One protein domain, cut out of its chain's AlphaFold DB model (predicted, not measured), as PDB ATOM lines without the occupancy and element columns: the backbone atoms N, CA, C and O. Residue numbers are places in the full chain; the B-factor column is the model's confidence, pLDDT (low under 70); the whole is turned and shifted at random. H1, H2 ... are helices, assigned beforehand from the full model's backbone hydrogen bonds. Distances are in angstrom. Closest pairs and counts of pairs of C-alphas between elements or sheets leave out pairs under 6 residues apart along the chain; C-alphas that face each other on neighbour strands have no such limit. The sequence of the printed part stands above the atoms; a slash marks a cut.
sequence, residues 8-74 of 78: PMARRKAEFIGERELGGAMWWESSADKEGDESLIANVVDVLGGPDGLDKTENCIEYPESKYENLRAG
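What this domain is: This is residues 8 to 74 of the 78 residues of the protein "GH18 domain-containing protein" of Xylaria grammica (UniProt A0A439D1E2). The model is a small head of two helices, H1 and H2, packed on each other at a steep tilt, with a long arm of chain, residues 54 to 68, that runs away from the head to one short helix, H4, at the far end. A long loop, residues 20 to 39, runs back from the end of H1 to the beginning of H2, and the short helix H3 is close to H2 where the arm sets out; residues 65 to 70 stand free. The printed part has 67 residues with four named helices, in the order H1, H2, H3, H4, and no named strand; the class is all helix, though under half of the residues, 28 of 67, are in named elements. The whole is only just extended, close to loose, with a radius of gyration of the C-alphas of 16.6 A, and its outline is elongated, 47 by 26 by 18 A, the arm making the length.

How they stand to each other: The longest helix, H1, residues 8 to 19, touches H2, residues 40 to 47, with its residues 10 to 15 alone. The closest C-alphas of the two are those of Ala 14 and Val 44, 5.3 A apart. Their lines stand at a steep tilt of 44 degrees, and they run the same way. H2 is close to H3, residues 50 to 53, but not clearly touching it; their closest C-alphas, those of Val 45 and Pro 51, are 6.9 A apart. H1 and H3 are apart. H4, residues 69 to 72, is apart from H1, from H2 and from H3. In H1 and H2 every O i to N i+4 pair is within hydrogen-bond range; H3 and H4, with four residues each, are too short for such a pair, and each has its one O i to N i+3 pair within range.

Where its parts are: H1 begins with C-alpha 8 at (4.405, 35.154, 20.448) and measures 16.5 A from first to last C-alpha. H2 measures 10.9 A, from Leu 40 to Val 47, with C-alpha 40 at (9.198, 36.643, 27.971). H3 runs from Gly 50 to Gly 53. H4 runs from Glu 69 to Arg 72, with C-alpha 72 at (37.304, 45.147, 48.118).

The domain as a whole: The two C-alphas farthest apart are those of Pro 8 and Lys 67, at 46.7 A. The links from H1 to H2, 20 residues, and from H3 to H4, 15 residues, are long; the link from H2 to H3 is tight, with 2 residues. The printed part, residues 8 to 74, has no cut. Its mean pLDDT is 98.0, and no printed residue is under 70.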
ATOM      1  N   PRO A   8       4.350  34.834  21.877       98.75
ATOM      2  CA  PRO A   8       4.405  35.154  20.448       98.75
ATOM      3  C   PRO A   8       4.711  36.627  20.145       98.75
ATOM      4  O   PRO A   8       5.448  36.924  19.207       98.75
ATOM      5  N   MET A   9       4.173  37.558  20.940       98.81
ATOM      6  CA  MET A   9       4.427  38.987  20.748       98.81
ATOM      7  C   MET A   9       5.864  39.365  21.118       98.81
ATOM      8  O   MET A   9       6.506  40.118  20.387       98.81
ATOM      9  N   ALA A  10       6.393  38.807  22.209       98.75
ATOM     10  CA  ALA A  10       7.779  39.012  22.618       98.75
ATOM     11  C   ALA A  10       8.764  38.485  21.561       98.75
ATOM     12  O   ALA A  10       9.673  39.209  21.154       98.75
ATOM     13  N   ARG A  11       8.524  37.281  21.020       98.81
ATOM     14  CA  ARG A  11       9.320  36.722  19.911       98.81
ATOM     15  C   ARG A  11       9.265  37.605  18.665       98.81
ATOM     16  O   ARG A  11      10.302  37.893  18.080       98.81
ATOM     17  N   ARG A  12       8.087  38.137  18.311       98.88
ATOM     18  CA  ARG A  12       7.949  39.073  17.182       98.88
ATOM     19  C   ARG A  12       8.740  40.370  17.388       98.88
ATOM     20  O   ARG A  12       9.297  40.909  16.435       98.88
ATOM     21  N   LYS A  13       8.808  40.886  18.620       98.88
ATOM     22  CA  LYS A  13       9.658  42.044  18.946       98.88
ATOM     23  C   LYS A  13      11.146  41.706  18.834       98.88
ATOM     24  O   LYS A  13      11.905  42.542  18.358       98.88
ATOM     25  N   ALA A  14      11.554  40.498  19.217       98.75
ATOM     26  CA  ALA A  14      12.931  40.032  19.058       98.75
ATOM     27  C   ALA A  14      13.340  39.891  17.580       98.75
ATOM     28  O   ALA A  14      14.417  40.343  17.202       98.75
ATOM     29  N   GLU A  15      12.456  39.372  16.723       98.75
ATOM     30  CA  GLU A  15      12.666  39.374  15.265       98.75
ATOM     31  C   GLU A  15      12.880  40.797  14.742       98.75
ATOM     32  O   GLU A  15      13.833  41.054  14.014       98.75
ATOM     33  N   PHE A  16      12.041  41.748  15.168       98.81
ATOM     34  CA  PHE A  16      12.181  43.152  14.780       98.81
ATOM     35  C   PHE A  16      13.511  43.768  15.242       98.81
ATOM     36  O   PHE A  16      14.101  44.555  14.504       98.81
ATOM     37  N   ILE A  17      13.994  43.419  16.442       98.75
ATOM     38  CA  ILE A  17      15.315  43.839  16.938       98.75
ATOM     39  C   ILE A  17      16.410  43.373  15.975       98.75
ATOM     40  O   ILE A  17      17.240  44.191  15.579       98.75
ATOM     41  N   GLY A  18      16.372  42.104  15.558       97.44
ATOM     42  CA  GLY A  18      17.313  41.548  14.584       97.44
ATOM     43  C   GLY A  18      17.197  42.195  13.201       97.44
ATOM     44  O   GLY A  18      18.196  42.638  12.648       97.44
ATOM     45  N   GLU A  19      15.977  42.332  12.666       98.38
ATOM     46  CA  GLU A  19      15.700  42.962  11.360       98.38
ATOM     47  C   GLU A  19      16.185  44.422  11.278       98.38
ATOM     48  O   GLU A  19      16.456  44.928  10.188       98.38
ATOM     49  N   ARG A  20      16.235  45.124  12.414       98.50
ATOM     50  CA  ARG A  20      16.609  46.543  12.504       98.50
ATOM     51  C   ARG A  20      17.993  46.786  13.096       98.50
ATOM     52  O   ARG A  20      18.339  47.950  13.272       98.50
ATOM     53  N   GLU A  21      18.740  45.729  13.410       97.25
ATOM     54  CA  GLU A  21      20.079  45.809  14.007       97.25
ATOM     55  C   GLU A  21      20.111  46.692  15.272       97.25
ATOM     56  O   GLU A  21      20.998  47.524  15.469       97.25
ATOM     57  N   LEU A  22      19.099  46.550  16.137       98.56
ATOM     58  CA  LEU A  22      19.053  47.281  17.407       98.56
ATOM     59  C   LEU A  22      19.978  46.625  18.441       98.56
ATOM     60  O   LEU A  22      20.223  45.424  18.402       98.56
ATOM     61  N   GLY A  23      20.434  47.400  19.429       97.81
ATOM     62  CA  GLY A  23      21.418  46.949  20.426       97.81
ATOM     63  C   GLY A  23      20.938  45.906  21.447       97.81
ATOM     64  O   GLY A  23      21.706  45.553  22.335       97.81
ATOM     65  N   GLY A  24      19.687  45.442  21.370       98.19
ATOM     66  CA  GLY A  24      19.134  44.417  22.256       98.19
ATOM     67  C   GLY A  24      17.747  44.756  22.796       98.19
ATOM     68  O   GLY A  24      17.030  45.602  22.259       98.19
ATOM     69  N   ALA A  25      17.371  44.073  23.874       98.50
ATOM     70  CA  ALA A  25      16.099  44.237  24.565       98.50
ATOM     71  C   ALA A  25      16.319  44.646  26.027       98.50
ATOM     72  O   ALA A  25      17.335  44.318  26.637       98.50
ATOM     73  N   MET A  26      15.349  45.364  26.589       98.56
ATOM     74  CA  MET A  26      15.330  45.774  27.991       98.56
ATOM     75  C   MET A  26      13.925  45.565  28.545       98.56
ATOM     76  O   MET A  26      12.938  45.780  27.836       98.56
ATOM     77  N   TRP A  27      13.844  45.165  29.812       98.50
ATOM     78  CA  TRP A  27      12.590  44.923  30.510       98.50
ATOM     79  C   TRP A  27      12.458  45.804  31.739       98.50
ATOM     80  O   TRP A  27      13.396  45.984  32.515       98.50
ATOM     81  N   TRP A  28      11.235  46.275  31.940       97.81
ATOM     82  CA  TRP A  28      10.762  46.806  33.203       97.81
ATOM     83  C   TRP A  28       9.616  45.898  33.672       97.81
ATOM     84  O   TRP A  28       8.549  45.916  33.065       97.81
ATOM     85  N   GLU A  29       9.764  45.065  34.694       98.25
ATOM     86  CA  GLU A  29      10.939  44.791  35.531       98.25
ATOM     87  C   GLU A  29      11.036  43.277  35.813       98.25
ATOM     88  O   GLU A  29      10.280  42.495  35.243       98.25
ATOM     89  N   SER A  30      12.003  42.835  36.621       97.81
ATOM     90  CA  SER A  30      12.316  41.405  36.757       97.81
ATOM     91  C   SER A  30      11.274  40.584  37.521       97.81
ATOM     92  O   SER A  30      11.158  39.390  37.271       97.81
ATOM     93  N   SER A  31      10.556  41.169  38.484       97.88
ATOM     94  CA  SER A  31       9.665  40.417  39.381       97.88
ATOM     95  C   SER A  31       8.342  39.995  38.740       97.88
ATOM     96  O   SER A  31       7.687  39.088  39.249       97.88
ATOM     97  N   ALA A  32       7.954  40.632  37.634       98.12
ATOM     98  CA  ALA A  32       6.699  40.374  36.939       98.12
ATOM     99  C   ALA A  32       6.817  39.448  35.711       98.12
ATOM    100  O   ALA A  32       5.807  39.235  35.035       98.12
ATOM    101  N   ASP A  33       8.000  38.901  35.402       98.56
ATOM    102  CA  ASP A  33       8.125  37.867  34.364       98.56
ATOM    103  C   ASP A  33       7.743  36.481  34.908       98.56
ATOM    104  O   ASP A  33       7.826  36.206  36.107       98.56
ATOM    105  N   LYS A  34       7.307  35.592  34.013       98.38
ATOM    106  CA  LYS A  34       7.114  34.177  34.345       98.38
ATOM    107  C   LYS A  34       8.450  33.435  34.333       98.38
ATOM    108  O   LYS A  34       9.404  33.857  33.691       98.38
ATOM    109  N   GLU A  35       8.486  32.281  34.989       96.75
ATOM    110  CA  GLU A  35       9.604  31.335  34.911       96.75
ATOM    111  C   GLU A  35       9.410  30.320  33.767       96.75
ATOM    112  O   GLU A  35       8.301  30.123  33.260       96.75
ATOM    113  N   GLY A  36      10.492  29.635  33.383       96.31
ATOM    114  CA  GLY A  36      10.461  28.543  32.403       96.31
ATOM    115  C   GLY A  36      10.074  28.988  30.988       96.31
ATOM    116  O   GLY A  36      10.370  30.106  30.570       96.31
ATOM    117  N   ASP A  37       9.397  28.104  30.251       97.44
ATOM    118  CA  ASP A  37       9.078  28.285  28.823       97.44
ATOM    119  C   ASP A  37       8.134  29.467  28.538       97.44
ATOM    120  O   ASP A  37       8.032  29.935  27.401       97.44
ATOM    121  N   GLU A  38       7.441  29.968  29.565       97.94
ATOM    122  CA  GLU A  38       6.559  31.129  29.455       97.94
ATOM    123  C   GLU A  38       7.254  32.467  29.764       97.94
ATOM    124  O   GLU A  38       6.615  33.512  29.620       97.94
ATOM    125  N   SER A  39       8.532  32.459  30.165       98.69
ATOM    126  CA  SER A  39       9.318  33.682  30.367       98.69
ATOM    127  C   SER A  39       9.411  34.473  29.065       98.69
ATOM    128  O   SER A  39       9.850  33.959  28.025       98.69
ATOM    129  N   LEU A  40       9.035  35.752  29.115       98.81
ATOM    130  CA  LEU A  40       9.198  36.643  27.971       98.81
ATOM    131  C   LEU A  40      10.679  36.934  27.723       98.81
ATOM    132  O   LEU A  40      11.097  37.003  26.566       98.81
ATOM    133  N   ILE A  41      11.473  37.064  28.791       98.75
ATOM    134  CA  ILE A  41      12.916  37.310  28.703       98.75
ATOM    135  C   ILE A  41      13.607  36.139  28.000       98.75
ATOM    136  O   ILE A  41      14.313  36.351  27.011       98.75
ATOM    137  N   ALA A  42      13.355  34.901  28.441       98.56
ATOM    138  CA  ALA A  42      13.977  33.715  27.853       98.56
ATOM    139  C   ALA A  42      13.628  33.558  26.364       98.56
ATOM    140  O   ALA A  42      14.504  33.280  25.548       98.56
ATOM    141  N   ASN A  43      12.369  33.806  25.991       98.75
ATOM    142  CA  ASN A  43      11.922  33.707  24.601       98.75
ATOM    143  C   ASN A  43      12.546  34.763  23.680       98.75
ATOM    144  O   ASN A  43      12.799  34.482  22.510       98.75
ATOM    145  N   VAL A  44      12.785  35.975  24.178       98.81
ATOM    146  CA  VAL A  44      13.493  37.005  23.406       98.81
ATOM    147  C   VAL A  44      14.961  36.631  23.240       98.81
ATOM    148  O   VAL A  44      15.471  36.720  22.128       98.81
ATOM    149  N   VAL A  45      15.626  36.177  24.307       98.56
ATOM    150  CA  VAL A  45      17.029  35.736  24.243       98.56
ATOM    151  C   VAL A  45      17.197  34.577  23.257       98.56
ATOM    152  O   VAL A  45      18.120  34.610  22.451       98.56
ATOM    153  N   ASP A  46      16.285  33.602  23.254       98.50
ATOM    154  CA  ASP A  46      16.271  32.493  22.286       98.50
ATOM    155  C   ASP A  46      16.261  32.994  20.830       98.50
ATOM    156  O   ASP A  46      17.118  32.615  20.031       98.50
ATOM    157  N   VAL A  47      15.354  33.919  20.494       98.56
ATOM    158  CA  VAL A  47      15.271  34.493  19.139       98.56
ATOM    159  C   VAL A  47      16.521  35.299  18.771       98.56
ATOM    160  O   VAL A  47      16.927  35.292  17.612       98.56
ATOM    161  N   LEU A  48      17.159  35.960  19.740       98.38
ATOM    162  CA  LEU A  48      18.391  36.727  19.529       98.38
ATOM    163  C   LEU A  48      19.656  35.851  19.422       98.38
ATOM    164  O   LEU A  48      20.760  36.388  19.402       98.38
ATOM    165  N   GLY A  49      19.521  34.527  19.313       97.69
ATOM    166  CA  GLY A  49      20.648  33.599  19.158       97.69
ATOM    167  C   GLY A  49      21.096  32.941  20.463       97.69
ATOM    168  O   GLY A  49      22.208  32.417  20.544       97.69
ATOM    169  N   GLY A  50      20.245  32.962  21.489       98.00
ATOM    170  CA  GLY A  50      20.555  32.422  22.805       98.00
ATOM    171  C   GLY A  50      21.670  33.202  23.517       98.00
ATOM    172  O   GLY A  50      22.028  34.307  23.107       98.00
ATOM    173  N   PRO A  51      22.260  32.628  24.583       96.56
ATOM    174  CA  PRO A  51      23.362  33.257  25.316       96.56
ATOM    175  C   PRO A  51      24.570  33.622  24.442       96.56
ATOM    176  O   PRO A  51      25.301  34.554  24.761       96.56
ATOM    177  N   ASP A  52      24.780  32.909  23.334       97.12
ATOM    178  CA  ASP A  52      25.876  33.177  22.405       97.12
ATOM    179  C   ASP A  52      25.648  34.394  21.506       97.12
ATOM    180  O   ASP A  52      26.625  34.952  21.007       97.12
ATOM    181  N   GLY A  53      24.393  34.812  21.325       96.25
ATOM    182  CA  GLY A  53      24.030  36.027  20.597       96.25
ATOM    183  C   GLY A  53      24.134  37.309  21.430       96.25
ATOM    184  O   GLY A  53      23.933  38.400  20.898       96.25
ATOM    185  N   LEU A  54      24.438  37.197  22.726       98.19
ATOM    186  CA  LEU A  54      24.595  38.342  23.619       98.19
ATOM    187  C   LEU A  54      26.007  38.934  23.540       98.19
ATOM    188  O   LEU A  54      26.975  38.240  23.228       98.19
ATOM    189  N   ASP A  55      26.117  40.222  23.874       97.94
ATOM    190  CA  ASP A  55      27.408  40.894  24.007       97.94
ATOM    191  C   ASP A  55      28.275  40.216  25.078       97.94
ATOM    192  O   ASP A  55      27.819  39.921  26.187       97.94
ATOM    193  N   LYS A  56      29.539  39.965  24.732       97.62
ATOM    194  CA  LYS A  56      30.502  39.248  25.573       97.62
ATOM    195  C   LYS A  56      31.549  40.228  26.087       97.62
ATOM    196  O   LYS A  56      32.676  40.260  25.597       97.62
ATOM    197  N   THR A  57      31.160  41.003  27.092       97.81
ATOM    198  CA  THR A  57      32.044  41.927  27.810       97.81
ATOM    199  C   THR A  57      32.214  41.466  29.257       97.81
ATOM    200  O   THR A  57      31.233  41.222  29.960       97.81
ATOM    201  N   GLU A  58      33.461  41.335  29.713       98.19
ATOM    202  CA  GLU A  58      33.763  40.991  31.107       98.19
ATOM    203  C   GLU A  58      33.314  42.114  32.054       98.19
ATOM    204  O   GLU A  58      33.450  43.303  31.755       98.19
ATOM    205  N   ASN A  59      32.768  41.747  33.216       97.44
ATOM    206  CA  ASN A  59      32.391  42.725  34.231       97.44
ATOM    207  C   ASN A  59      33.616  43.201  35.035       97.44
ATOM    208  O   ASN A  59      34.662  42.560  35.077       97.44
ATOM    209  N   CYS A  60      33.479  44.342  35.714       97.50
ATOM    210  CA  CYS A  60      34.487  44.808  36.662       97.50
ATOM    211  C   CYS A  60      34.240  44.171  38.036       97.50
ATOM    212  O   CYS A  60      33.199  44.419  38.652       97.50
ATOM    213  N   ILE A  61      35.192  43.367  38.514       97.00
ATOM    214  CA  ILE A  61      35.141  42.722  39.839       97.00
ATOM    215  C   ILE A  61      36.137  43.315  40.842       97.00
ATOM    216  O   ILE A  61      36.056  43.027  42.035       97.00
ATOM    217  N   GLU A  62      37.052  44.170  40.386       97.44
ATOM    218  CA  GLU A  62      38.080  44.779  41.226       97.44
ATOM    219  C   GLU A  62      37.663  46.185  41.661       97.44
ATOM    220  O   GLU A  62      37.573  47.114  40.860       97.44
ATOM    221  N   TYR A  63      37.450  46.357  42.967       97.81
ATOM    222  CA  TYR A  63      37.091  47.644  43.571       97.81
ATOM    223  C   TYR A  63      38.093  48.016  44.679       97.81
ATOM    224  O   TYR A  63      37.714  48.066  45.856       97.81
ATOM    225  N   PRO A  64      39.379  48.264  44.344       97.62
ATOM    226  CA  PRO A  64      40.458  48.442  45.325       97.62
ATOM    227  C   PRO A  64      40.236  49.627  46.277       97.62
ATOM    228  O   PRO A  64      40.687  49.594  47.420       97.62
ATOM    229  N   GLU A  65      39.492  50.646  45.847       98.06
ATOM    230  CA  GLU A  65      39.173  51.839  46.644       98.06
ATOM    231  C   GLU A  65      37.822  51.745  47.374       98.06
ATOM    232  O   GLU A  65      37.383  52.698  48.020       98.06
ATOM    233  N   SER A  66      37.135  50.597  47.307       98.25
ATOM    234  CA  SER A  66      35.877  50.411  48.030       98.25
ATOM    235  C   SER A  66      36.089  50.573  49.538       98.25
ATOM    236  O   SER A  66      36.974  49.956  50.140       98.25
ATOM    237  N   LYS A  67      35.209  51.354  50.177       98.31
ATOM    238  CA  LYS A  67      35.143  51.475  51.642       98.31
ATOM    239  C   LYS A  67      34.690  50.183  52.334       98.31
ATOM    240  O   LYS A  67      34.879  50.043  53.538       98.31
ATOM    241  N   TYR A  68      34.073  49.265  51.591       97.75
ATOM    242  CA  TYR A  68      33.562  47.997  52.098       97.75
ATOM    243  C   TYR A  68      34.610  46.898  51.909       97.75
ATOM    244  O   TYR A  68      34.967  46.569  50.777       97.75
ATOM    245  N   GLU A  69      35.100  46.335  53.018       97.44
ATOM    246  CA  GLU A  69      36.180  45.339  53.025       97.44
ATOM    247  C   GLU A  69      35.804  44.055  52.277       97.44
ATOM    248  O   GLU A  69      36.604  43.565  51.489       97.44
ATOM    249  N   ASN A  70      34.575  43.563  52.449       96.81
ATOM    250  CA  ASN A  70      34.075  42.382  51.743       96.81
ATOM    251  C   ASN A  70      34.064  42.569  50.217       96.81
ATOM    252  O   ASN A  70      34.523  41.683  49.506       96.81
ATOM    253  N   LEU A  71      33.608  43.723  49.719       97.50
ATOM    254  CA  LEU A  71      33.616  44.031  48.287       97.50
ATOM    255  C   LEU A  71      35.048  44.200  47.765       97.50
ATOM    256  O   LEU A  71      35.390  43.645  46.727       97.50
ATOM    257  N   ARG A  72      35.899  44.933  48.496       97.50
ATOM    258  CA  ARG A  72      37.304  45.147  48.118       97.50
ATOM    259  C   ARG A  72      38.096  43.839  48.068       97.50
ATOM    260  O   ARG A  72      38.954  43.683  47.212       97.50
ATOM    261  N   ALA A  73      37.807  42.912  48.979       96.69
ATOM    262  CA  ALA A  73      38.412  41.584  49.022       96.69
ATOM    263  C   ALA A  73      37.775  40.587  48.033       96.69
ATOM    264  O   ALA A  73      38.159  39.420  48.037       96.69
ATOM    265  N   GLY A  74      36.800  41.013  47.218       96.44
ATOM    266  CA  GLY A  74      36.153  40.158  46.219       96.44
ATOM    267  C   GLY A  74      35.241  39.077  46.806       96.44
ATOM    268  O   GLY A  74      35.131  38.004  46.230       96.44
TER     269      GLY A  74